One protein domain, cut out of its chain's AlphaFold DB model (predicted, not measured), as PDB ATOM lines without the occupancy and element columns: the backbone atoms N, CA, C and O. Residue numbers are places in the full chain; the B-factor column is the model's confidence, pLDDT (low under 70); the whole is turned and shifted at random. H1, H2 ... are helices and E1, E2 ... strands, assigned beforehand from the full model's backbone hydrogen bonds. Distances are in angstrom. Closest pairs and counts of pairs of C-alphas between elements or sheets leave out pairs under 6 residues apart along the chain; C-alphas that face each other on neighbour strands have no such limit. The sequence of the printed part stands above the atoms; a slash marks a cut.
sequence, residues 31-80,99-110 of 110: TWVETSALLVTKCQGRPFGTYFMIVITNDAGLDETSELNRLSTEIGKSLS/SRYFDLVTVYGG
ATOM      1  N   THR A  31      47.955 -16.350  12.961       89.75
ATOM      2  CA  THR A  31      48.974 -17.382  12.736       89.75
ATOM      3  C   THR A  31      48.375 -18.757  13.008       89.75
ATOM      4  O   THR A  31      47.988 -19.050  14.133       89.75
ATOM      5  N   TRP A  32      48.300 -19.599  11.981       88.00
ATOM      6  CA  TRP A  32      47.743 -20.947  12.073       88.00
ATOM      7  C   TRP A  32      48.818 -21.993  12.385       88.00
ATOM      8  O   TRP A  32      48.619 -22.852  13.243       88.00
ATOM      9  N   VAL A  33      49.972 -21.895  11.718       90.50
ATOM     10  CA  VAL A  33      51.149 -22.744  11.950       90.50
ATOM     11  C   VAL A  33      52.399 -21.887  11.891       90.50
ATOM     12  O   VAL A  33      52.532 -21.046  11.006       90.50
ATOM     13  N   GLU A  34      53.322 -22.139  12.810       91.31
ATOM     14  CA  GLU A  34      54.657 -21.551  12.822       91.31
ATOM     15  C   GLU A  34      55.649 -22.633  13.261       91.31
ATOM     16  O   GLU A  34      55.589 -23.127  14.389       91.31
ATOM     17  N   THR A  35      56.525 -23.039  12.345       90.00
ATOM     18  CA  THR A  35      57.635 -23.969  12.599       90.00
ATOM     19  C   THR A  35      58.967 -23.271  12.324       90.00
ATOM     20  O   THR A  35      59.012 -22.060  12.132       90.00
ATOM     21  N   SER A  36      60.077 -24.015  12.285       87.94
ATOM     22  CA  SER A  36      61.378 -23.480  11.866       87.94
ATOM     23  C   SER A  36      61.514 -23.241  10.359       87.94
ATOM     24  O   SER A  36      62.500 -22.636   9.949       87.94
ATOM     25  N   ALA A  37      60.583 -23.736   9.537       90.69
ATOM     26  CA  ALA A  37      60.687 -23.690   8.076       90.69
ATOM     27  C   ALA A  37      59.361 -23.385   7.352       90.69
ATOM     28  O   ALA A  37      59.372 -23.222   6.127       90.69
ATOM     29  N   LEU A  38      58.249 -23.293   8.089       91.69
ATOM     30  CA  LEU A  38      56.906 -23.021   7.586       91.69
ATOM     31  C   LEU A  38      56.209 -21.974   8.457       91.69
ATOM     32  O   LEU A  38      56.161 -22.093   9.680       91.69
ATOM     33  N   LEU A  39      55.587 -20.997   7.808       90.88
ATOM     34  CA  LEU A  39      54.619 -20.098   8.425       90.88
ATOM     35  C   LEU A  39      53.328 -20.155   7.619       90.88
ATOM     36  O   LEU A  39      53.346 -19.925   6.413       90.88
ATOM     37  N   VAL A  40      52.208 -20.417   8.281       91.06
ATOM     38  CA  VAL A  40      50.870 -20.334   7.694       91.06
ATOM     39  C   VAL A  40      50.092 -19.279   8.458       91.06
ATOM     40  O   VAL A  40      49.856 -19.409   9.659       91.06
ATOM     41  N   THR A  41      49.645 -18.252   7.749       90.25
ATOM     42  CA  THR A  41      48.768 -17.210   8.282       90.25
ATOM     43  C   THR A  41      47.399 -17.349   7.642       90.25
ATOM     44  O   THR A  41      47.277 -17.299   6.421       90.25
ATOM     45  N   LYS A  42      46.365 -17.514   8.463       89.75
ATOM     46  CA  LYS A  42      44.971 -17.446   8.037       89.75
ATOM     47  C   LYS A  42      44.550 -15.982   7.985       89.75
ATOM     48  O   LYS A  42      44.642 -15.279   8.988       89.75
ATOM     49  N   CYS A  43      44.061 -15.548   6.838       85.19
ATOM     50  CA  CYS A  43      43.512 -14.222   6.607       85.19
ATOM     51  C   CYS A  43      42.023 -14.369   6.294       85.19
ATOM     52  O   CYS A  43      41.643 -15.202   5.476       85.19
ATOM     53  N   GLN A  44      41.172 -13.567   6.921       84.00
ATOM     54  CA  GLN A  44      39.746 -13.515   6.618       84.00
ATOM     55  C   GLN A  44      39.398 -12.109   6.146       84.00
ATOM     56  O   GLN A  44      39.793 -11.127   6.773       84.00
ATOM     57  N   GLY A  45      38.686 -12.003   5.028       72.19
ATOM     58  CA  GLY A  45      38.360 -10.718   4.425       72.19
ATOM     59  C   GLY A  45      37.061 -10.725   3.633       72.19
ATOM     60  O   GLY A  45      36.430 -11.761   3.412       72.19
ATOM     61  N   ARG A  46      36.657  -9.538   3.184       66.56
ATOM     62  CA  ARG A  46      35.435  -9.322   2.397       66.56
ATOM     63  C   ARG A  46      35.758  -8.692   1.042       66.56
ATOM     64  O   ARG A  46      36.678  -7.877   0.957       66.56
ATOM     65  N   PRO A  47      34.979  -9.013  -0.008       63.38
ATOM     66  CA  PRO A  47      33.909 -10.025  -0.077       63.38
ATOM     67  C   PRO A  47      34.404 -11.481  -0.155       63.38
ATOM     68  O   PRO A  47      33.595 -12.392  -0.285       63.38
ATOM     69  N   PHE A  48      35.716 -11.696  -0.128       69.88
ATOM     70  CA  PHE A  48      36.314 -12.900  -0.683       69.88
ATOM     71  C   PHE A  48      36.405 -14.115   0.244       69.88
ATOM     72  O   PHE A  48      36.614 -15.205  -0.265       69.88
ATOM     73  N   GLY A  49      36.229 -13.973   1.559       82.31
ATOM     74  CA  GLY A  49      36.248 -15.101   2.496       82.31
ATOM     75  C   GLY A  49      37.634 -15.371   3.085       82.31
ATOM     76  O   GLY A  49      38.343 -14.439   3.476       82.31
ATOM     77  N   THR A  50      37.993 -16.647   3.213       87.75
ATOM     78  CA  THR A  50      39.205 -17.102   3.907       87.75
ATOM     79  C   THR A  50      40.350 -17.371   2.935       87.75
ATOM     80  O   THR A  50      40.193 -18.065   1.932       87.75
ATOM     81  N   TYR A  51      41.539 -16.896   3.288       86.50
ATOM     82  CA  TYR A  51      42.796 -17.126   2.589       86.50
ATOM     83  C   TYR A  51      43.863 -17.627   3.550       86.50
ATOM     84  O   TYR A  51      43.824 -17.349   4.748       86.50
ATOM     85  N   PHE A  52      44.853 -18.323   3.009       88.81
ATOM     86  CA  PHE A  52      46.038 -18.733   3.740       88.81
ATOM     87  C   PHE A  52      47.278 -18.224   3.014       88.81
ATOM     88  O   PHE A  52      47.517 -18.578   1.862       88.81
ATOM     89  N   MET A  53      48.055 -17.388   3.697       89.19
ATOM     90  CA  MET A  53      49.388 -16.991   3.259       89.19
ATOM     91  C   MET A  53      50.394 -17.964   3.849       89.19
ATOM     92  O   MET A  53      50.460 -18.136   5.067       89.19
ATOM     93  N   ILE A  54      51.173 -18.596   2.987       90.19
ATOM     94  CA  ILE A  54      52.107 -19.644   3.356       90.19
ATOM     95  C   ILE A  54      53.510 -19.202   2.956       90.19
ATOM     96  O   ILE A  54      53.758 -18.888   1.794       90.19
ATOM     97  N   VAL A  55      54.432 -19.209   3.911       90.62
ATOM     98  CA  VAL A  55      55.870 -19.090   3.668       90.62
ATOM     99  C   VAL A  55      56.479 -20.464   3.879       90.62
ATOM    100  O   VAL A  55      56.390 -21.000   4.981       90.62
ATOM    101  N   ILE A  56      57.094 -21.031   2.843       91.81
ATOM    102  CA  ILE A  56      57.765 -22.335   2.910       91.81
ATOM    103  C   ILE A  56      59.218 -22.142   2.514       91.81
ATOM    104  O   ILE A  56      59.520 -21.762   1.385       91.81
ATOM    105  N   THR A  57      60.133 -22.402   3.434       92.62
ATOM    106  CA  THR A  57      61.566 -22.300   3.148       92.62
ATOM    107  C   THR A  57      62.105 -23.570   2.493       92.62
ATOM    108  O   THR A  57      61.488 -24.635   2.544       92.62
ATOM    109  N   ASN A  58      63.301 -23.482   1.915       91.06
ATOM    110  CA  ASN A  58      64.017 -24.635   1.365       91.06
ATOM    111  C   ASN A  58      64.392 -25.713   2.402       91.06
ATOM    112  O   ASN A  58      64.854 -26.780   2.001       91.06
ATOM    113  N   ASP A  59      64.271 -25.420   3.697       90.75
ATOM    114  CA  ASP A  59      64.608 -26.340   4.788       90.75
ATOM    115  C   ASP A  59      63.383 -27.136   5.277       90.75
ATOM    116  O   ASP A  59      63.490 -27.904   6.232       90.75
ATOM    117  N   ALA A  60      62.220 -26.963   4.635       89.44
ATOM    118  CA  ALA A  60      60.994 -27.671   4.987       89.44
ATOM    119  C   ALA A  60      61.156 -29.196   4.859       89.44
ATOM    120  O   ALA A  60      61.638 -29.711   3.844       89.44
ATOM    121  N   GLY A  61      60.727 -29.915   5.896       90.69
ATOM    122  CA  GLY A  61      60.839 -31.361   6.006       90.69
ATOM    123  C   GLY A  61      59.487 -32.070   6.096       90.69
ATOM    124  O   GLY A  61      58.460 -31.626   5.569       90.69
ATOM    125  N   LEU A  62      59.498 -33.231   6.755       91.69
ATOM    126  CA  LEU A  62      58.303 -34.060   6.938       91.69
ATOM    127  C   LEU A  62      57.271 -33.396   7.854       91.69
ATOM    128  O   LEU A  62      56.075 -33.521   7.594       91.69
ATOM    129  N   ASP A  63      57.723 -32.669   8.874       91.31
ATOM    130  CA  ASP A  63      56.843 -31.990   9.827       91.31
ATOM    131  C   ASP A  63      56.052 -30.879   9.125       91.31
ATOM    132  O   ASP A  63      54.823 -30.856   9.185       91.31
ATOM    133  N   GLU A  64      56.722 -30.037   8.333       91.69
ATOM    134  CA  GLU A  64      56.062 -29.019   7.507       91.69
ATOM    135  C   GLU A  64      55.111 -29.640   6.478       91.69
ATOM    136  O   GLU A  64      54.009 -29.138   6.259       91.69
ATOM    137  N   THR A  65      55.497 -30.768   5.876       90.88
ATOM    138  CA  THR A  65      54.629 -31.499   4.941       90.88
ATOM    139  C   THR A  65      53.363 -32.010   5.636       90.88
ATOM    140  O   THR A  65      52.271 -31.942   5.069       90.88
ATOM    141  N   SER A  66      53.481 -32.495   6.875       92.44
ATOM    142  CA  SER A  66      52.342 -32.919   7.694       92.44
ATOM    143  C   SER A  66      51.397 -31.751   7.991       92.44
ATOM    144  O   SER A  66      50.181 -31.886   7.835       92.44
ATOM    145  N   GLU A  67      51.938 -30.580   8.326       94.06
ATOM    146  CA  GLU A  67      51.140 -29.372   8.561       94.06
ATOM    147  C   GLU A  67      50.414 -28.883   7.300       94.06
ATOM    148  O   GLU A  67      49.238 -28.521   7.361       94.06
ATOM    149  N   LEU A  68      51.056 -28.955   6.132       92.88
ATOM    150  CA  LEU A  68      50.412 -28.645   4.851       92.88
ATOM    151  C   LEU A  68      49.299 -29.649   4.506       92.88
ATOM    152  O   LEU A  68      48.244 -29.258   4.006       92.88
ATOM    153  N   ASN A  69      49.476 -30.935   4.821       92.62
ATOM    154  CA  ASN A  69      48.416 -31.936   4.658       92.62
ATOM    155  C   ASN A  69      47.236 -31.687   5.612       92.62
ATOM    156  O   ASN A  69      46.073 -31.852   5.225       92.62
ATOM    157  N   ARG A  70      47.519 -31.248   6.843       93.69
ATOM    158  CA  ARG A  70      46.493 -30.831   7.805       93.69
ATOM    159  C   ARG A  70      45.719 -29.617   7.285       93.69
ATOM    160  O   ARG A  70      44.494 -29.619   7.356       93.69
ATOM    161  N   LEU A  71      46.407 -28.650   6.676       92.06
ATOM    162  CA  LEU A  71      45.776 -27.493   6.036       92.06
ATOM    163  C   LEU A  71      44.890 -27.895   4.846       92.06
ATOM    164  O   LEU A  71      43.764 -27.428   4.728       92.06
ATOM    165  N   SER A  72      45.375 -28.799   3.991       90.56
ATOM    166  CA  SER A  72      44.603 -29.375   2.877       90.56
ATOM    167  C   SER A  72      43.298 -30.019   3.367       90.56
ATOM    168  O   SER A  72      42.226 -29.818   2.797       90.56
ATOM    169  N   THR A  73      43.378 -30.750   4.484       92.69
ATOM    170  CA  THR A  73      42.216 -31.389   5.120       92.69
ATOM    171  C   THR A  73      41.231 -30.360   5.673       92.69
ATOM    172  O   THR A  73      40.029 -30.522   5.481       92.69
ATOM    173  N   GLU A  74      41.726 -29.293   6.303       90.62
ATOM    174  CA  GLU A  74      40.907 -28.184   6.818       90.62
ATOM    175  C   GLU A  74      40.138 -27.468   5.695       90.62
ATOM    176  O   GLU A  74      38.955 -27.171   5.838       90.62
ATOM    177  N   ILE A  75      40.791 -27.228   4.553       90.31
ATOM    178  CA  ILE A  75      40.167 -26.605   3.371       90.31
ATOM    179  C   ILE A  75      39.219 -27.588   2.654       90.31
ATOM    180  O   ILE A  75      38.304 -27.182   1.936       90.31
ATOM    181  N   GLY A  76      39.427 -28.895   2.833       91.50
ATOM    182  CA  GLY A  76      38.653 -29.948   2.174       91.50
ATOM    183  C   GLY A  76      38.961 -30.099   0.679       91.50
ATOM    184  O   GLY A  76      38.157 -30.675  -0.056       91.50
ATOM    185  N   LYS A  77      40.100 -29.571   0.215       88.44
ATOM    186  CA  LYS A  77      40.561 -29.603  -1.185       88.44
ATOM    187  C   LYS A  77      42.078 -29.697  -1.235       88.44
ATOM    188  O   LYS A  77      42.752 -29.287  -0.294       88.44
ATOM    189  N   SER A  78      42.621 -30.157  -2.361       87.00
ATOM    190  CA  SER A  78      44.069 -30.119  -2.565       87.00
ATOM    191  C   SER A  78      44.571 -28.673  -2.560       87.00
ATOM    192  O   SER A  78      44.040 -27.828  -3.286       87.00
ATOM    193  N   LEU A  79      45.644 -28.394  -1.807       86.44
ATOM    194  CA  LEU A  79      46.266 -27.064  -1.788       86.44
ATOM    195  C   LEU A  79      46.631 -26.589  -3.195       86.44
ATOM    196  O   LEU A  79      46.417 -25.424  -3.503       86.44
ATOM    197  N   SER A  80      47.109 -27.489  -4.063       82.94
ATOM    198  CA  SER A  80      47.504 -27.166  -5.442       82.94
ATOM    199  C   SER A  80      46.362 -26.607  -6.293       82.94
ATOM    200  O   SER A  80      46.612 -25.829  -7.204       82.94
ATOM    201  N   SER A  99      67.459 -20.299   5.968       85.69
ATOM    202  CA  SER A  99      66.965 -20.506   4.609       85.69
ATOM    203  C   SER A  99      67.835 -19.809   3.563       85.69
ATOM    204  O   SER A  99      68.393 -18.738   3.785       85.69
ATOM    205  N   ARG A 100      67.943 -20.421   2.387       90.12
ATOM    206  CA  ARG A 100      68.574 -19.862   1.182       90.12
ATOM    207  C   ARG A 100      67.556 -19.202   0.264       90.12
ATOM    208  O   ARG A 100      67.877 -18.213  -0.384       90.12
ATOM    209  N   TYR A 101      66.362 -19.779   0.210       87.38
ATOM    210  CA  TYR A 101      65.220 -19.276  -0.536       87.38
ATOM    211  C   TYR A 101      63.928 -19.680   0.177       87.38
ATOM    212  O   TYR A 101      63.908 -20.612   0.992       87.38
ATOM    213  N   PHE A 102      62.838 -19.006  -0.166       86.81
ATOM    214  CA  PHE A 102      61.502 -19.369   0.290       86.81
ATOM    215  C   PHE A 102      60.465 -19.168  -0.813       86.81
ATOM    216  O   PHE A 102      60.606 -18.303  -1.677       86.81
ATOM    217  N   ASP A 103      59.422 -19.988  -0.771       86.62
ATOM    218  CA  ASP A 103      58.221 -19.835  -1.578       86.62
ATOM    219  C   ASP A 103      57.168 -19.084  -0.743       86.62
ATOM    220  O   ASP A 103      56.852 -19.483   0.381       86.62
ATOM    221  N   LEU A 104      56.617 -18.010  -1.304       87.44
ATOM    222  CA  LEU A 104      55.390 -17.365  -0.848       87.44
ATOM    223  C   LEU A 104      54.230 -17.958  -1.640       87.44
ATOM    224  O   LEU A 104      54.228 -17.914  -2.869       87.44
ATOM    225  N   VAL A 105      53.253 -18.532  -0.949       85.00
ATOM    226  CA  VAL A 105      52.090 -19.165  -1.573       85.00
ATOM    227  C   VAL A 105      50.824 -18.611  -0.945       85.00
ATOM    228  O   VAL A 105      50.647 -18.675   0.270       85.00
ATOM    229  N   THR A 106      49.919 -18.109  -1.774       85.50
ATOM    230  CA  THR A 106      48.584 -17.687  -1.354       85.50
ATOM    231  C   THR A 106      47.580 -18.740  -1.789       85.50
ATOM    232  O   THR A 106      47.473 -19.058  -2.974       85.50
ATOM    233  N   VAL A 107      46.830 -19.274  -0.829       85.88
ATOM    234  CA  VAL A 107      45.820 -20.313  -1.042       85.88
ATOM    235  C   VAL A 107      44.441 -19.777  -0.674       85.88
ATOM    236  O   VAL A 107      44.274 -19.156   0.376       85.88
ATOM    237  N   TYR A 108      43.443 -20.029  -1.517       85.44
ATOM    238  CA  TYR A 108      42.048 -19.713  -1.230       85.44
ATOM    239  C   TYR A 108      41.376 -20.842  -0.437       85.44
ATOM    240  O   TYR A 108      41.324 -21.983  -0.891       85.44
ATOM    241  N   GLY A 109      40.865 -20.522   0.751       82.44
ATOM    242  CA  GLY A 109      40.229 -21.476   1.661       82.44
ATOM    243  C   GLY A 109      38.712 -21.603   1.506       82.44
ATOM    244  O   GLY A 109      38.161 -22.630   1.896       82.44
ATOM    245  N   GLY A 110      38.044 -20.596   0.929       77.94
ATOM    246  CA  GLY A 110      36.577 -20.493   0.904       77.94
ATOM    247  C   GLY A 110      36.046 -19.290   1.673       77.94
ATOM    248  O   GLY A 110      36.533 -19.017   2.793       77.94
TER     249      GLY A 110
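AT A GLANCE: This is residues 31 to 80 and 99 to 110 of the 110 residues of an uncharacterized protein of Streptomyces sp. Root1295 (UniProt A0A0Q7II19). One sheet of four antiparallel strands, E1, E2, E3 and E4 in that order across it, has the single helix H1 over one face and no named helix over the other. H1 lies lengthwise along the strands, and the long hairpin of E2 and E3 reaches beyond it at the end with residues 46 to 48. The printed part has 62 residues, with four named strands and one named helix in the order E1, E2, E3, H1, E4 along the chain, and the class is mixed, helices and strands. The whole is compact, with a radius of gyration of the C-alphas of 11.6 A, and its outline is elongated, spanning 36 by 20 by 19 A.

IN THESE COORDINATES: The two longest strands are E2, residues 38 to 46, 26.0 A from first to last C-alpha, and E3, residues 49 to 57, 26.3 A. E1 is residues 31 to 34, 7.0 A long, and begins with C-alpha 31 at (48.974, -17.382, 12.736). E4 is residues 102 to 108, 19.5 A long, and ends with C-alpha 108 at (42.048, -19.713, -1.230). H1 is residues 62 to 75, 19.9 A long, with C-alpha 62 at (58.303, -34.060, 6.938).

HOW THE PARTS SIT: The sheet runs E1, E2, E3, E4, with E1 and E4 as edge strands, and it is twisted, its C-alphas lying up to 4.5 A off the best plane. E2 and E3 form a hairpin, antiparallel at 160 degrees, with N 41 and O 53 within hydrogen-bond range at 2.8 A. E1 and E2 form another hairpin, at 170 degrees, with N 40 and O 33 at 2.8 A. E1, E2 and E3 make a meander, each strand the antiparallel neighbour of the one before. E3 and E4 are antiparallel at 164 degrees, with N 54 and O 105 at 2.8 A. E1 and E4 are apart. H1 is on the sheet at a height over the sheet of 9.7 A, and the two form two layers, a helix on one face of a sheet. It lies over E2 and E3 and runs along the strands, at 2 degrees to E2 on the local plane. The closest C-alphas of E2 and H1 are those of Leu 38 and Glu 64, 6.1 A apart. In H1 every O i to N i+4 pair is within hydrogen-bond range.

THE WHOLE: The two C-alphas farthest apart are those of Pro 47 and Arg 100, 36.1 A. Residues 81 to 98 are not printed, and C-alphas 80 and 99 are 22.9 A apart across this cut, which falls in the link from H1 to E4. Of the links that are printed whole, E1 to E2, E2 to E3 and E3 to H1 are tight. The mean pLDDT of the printed part is 87.7, and residues 46 to 48 are under 70.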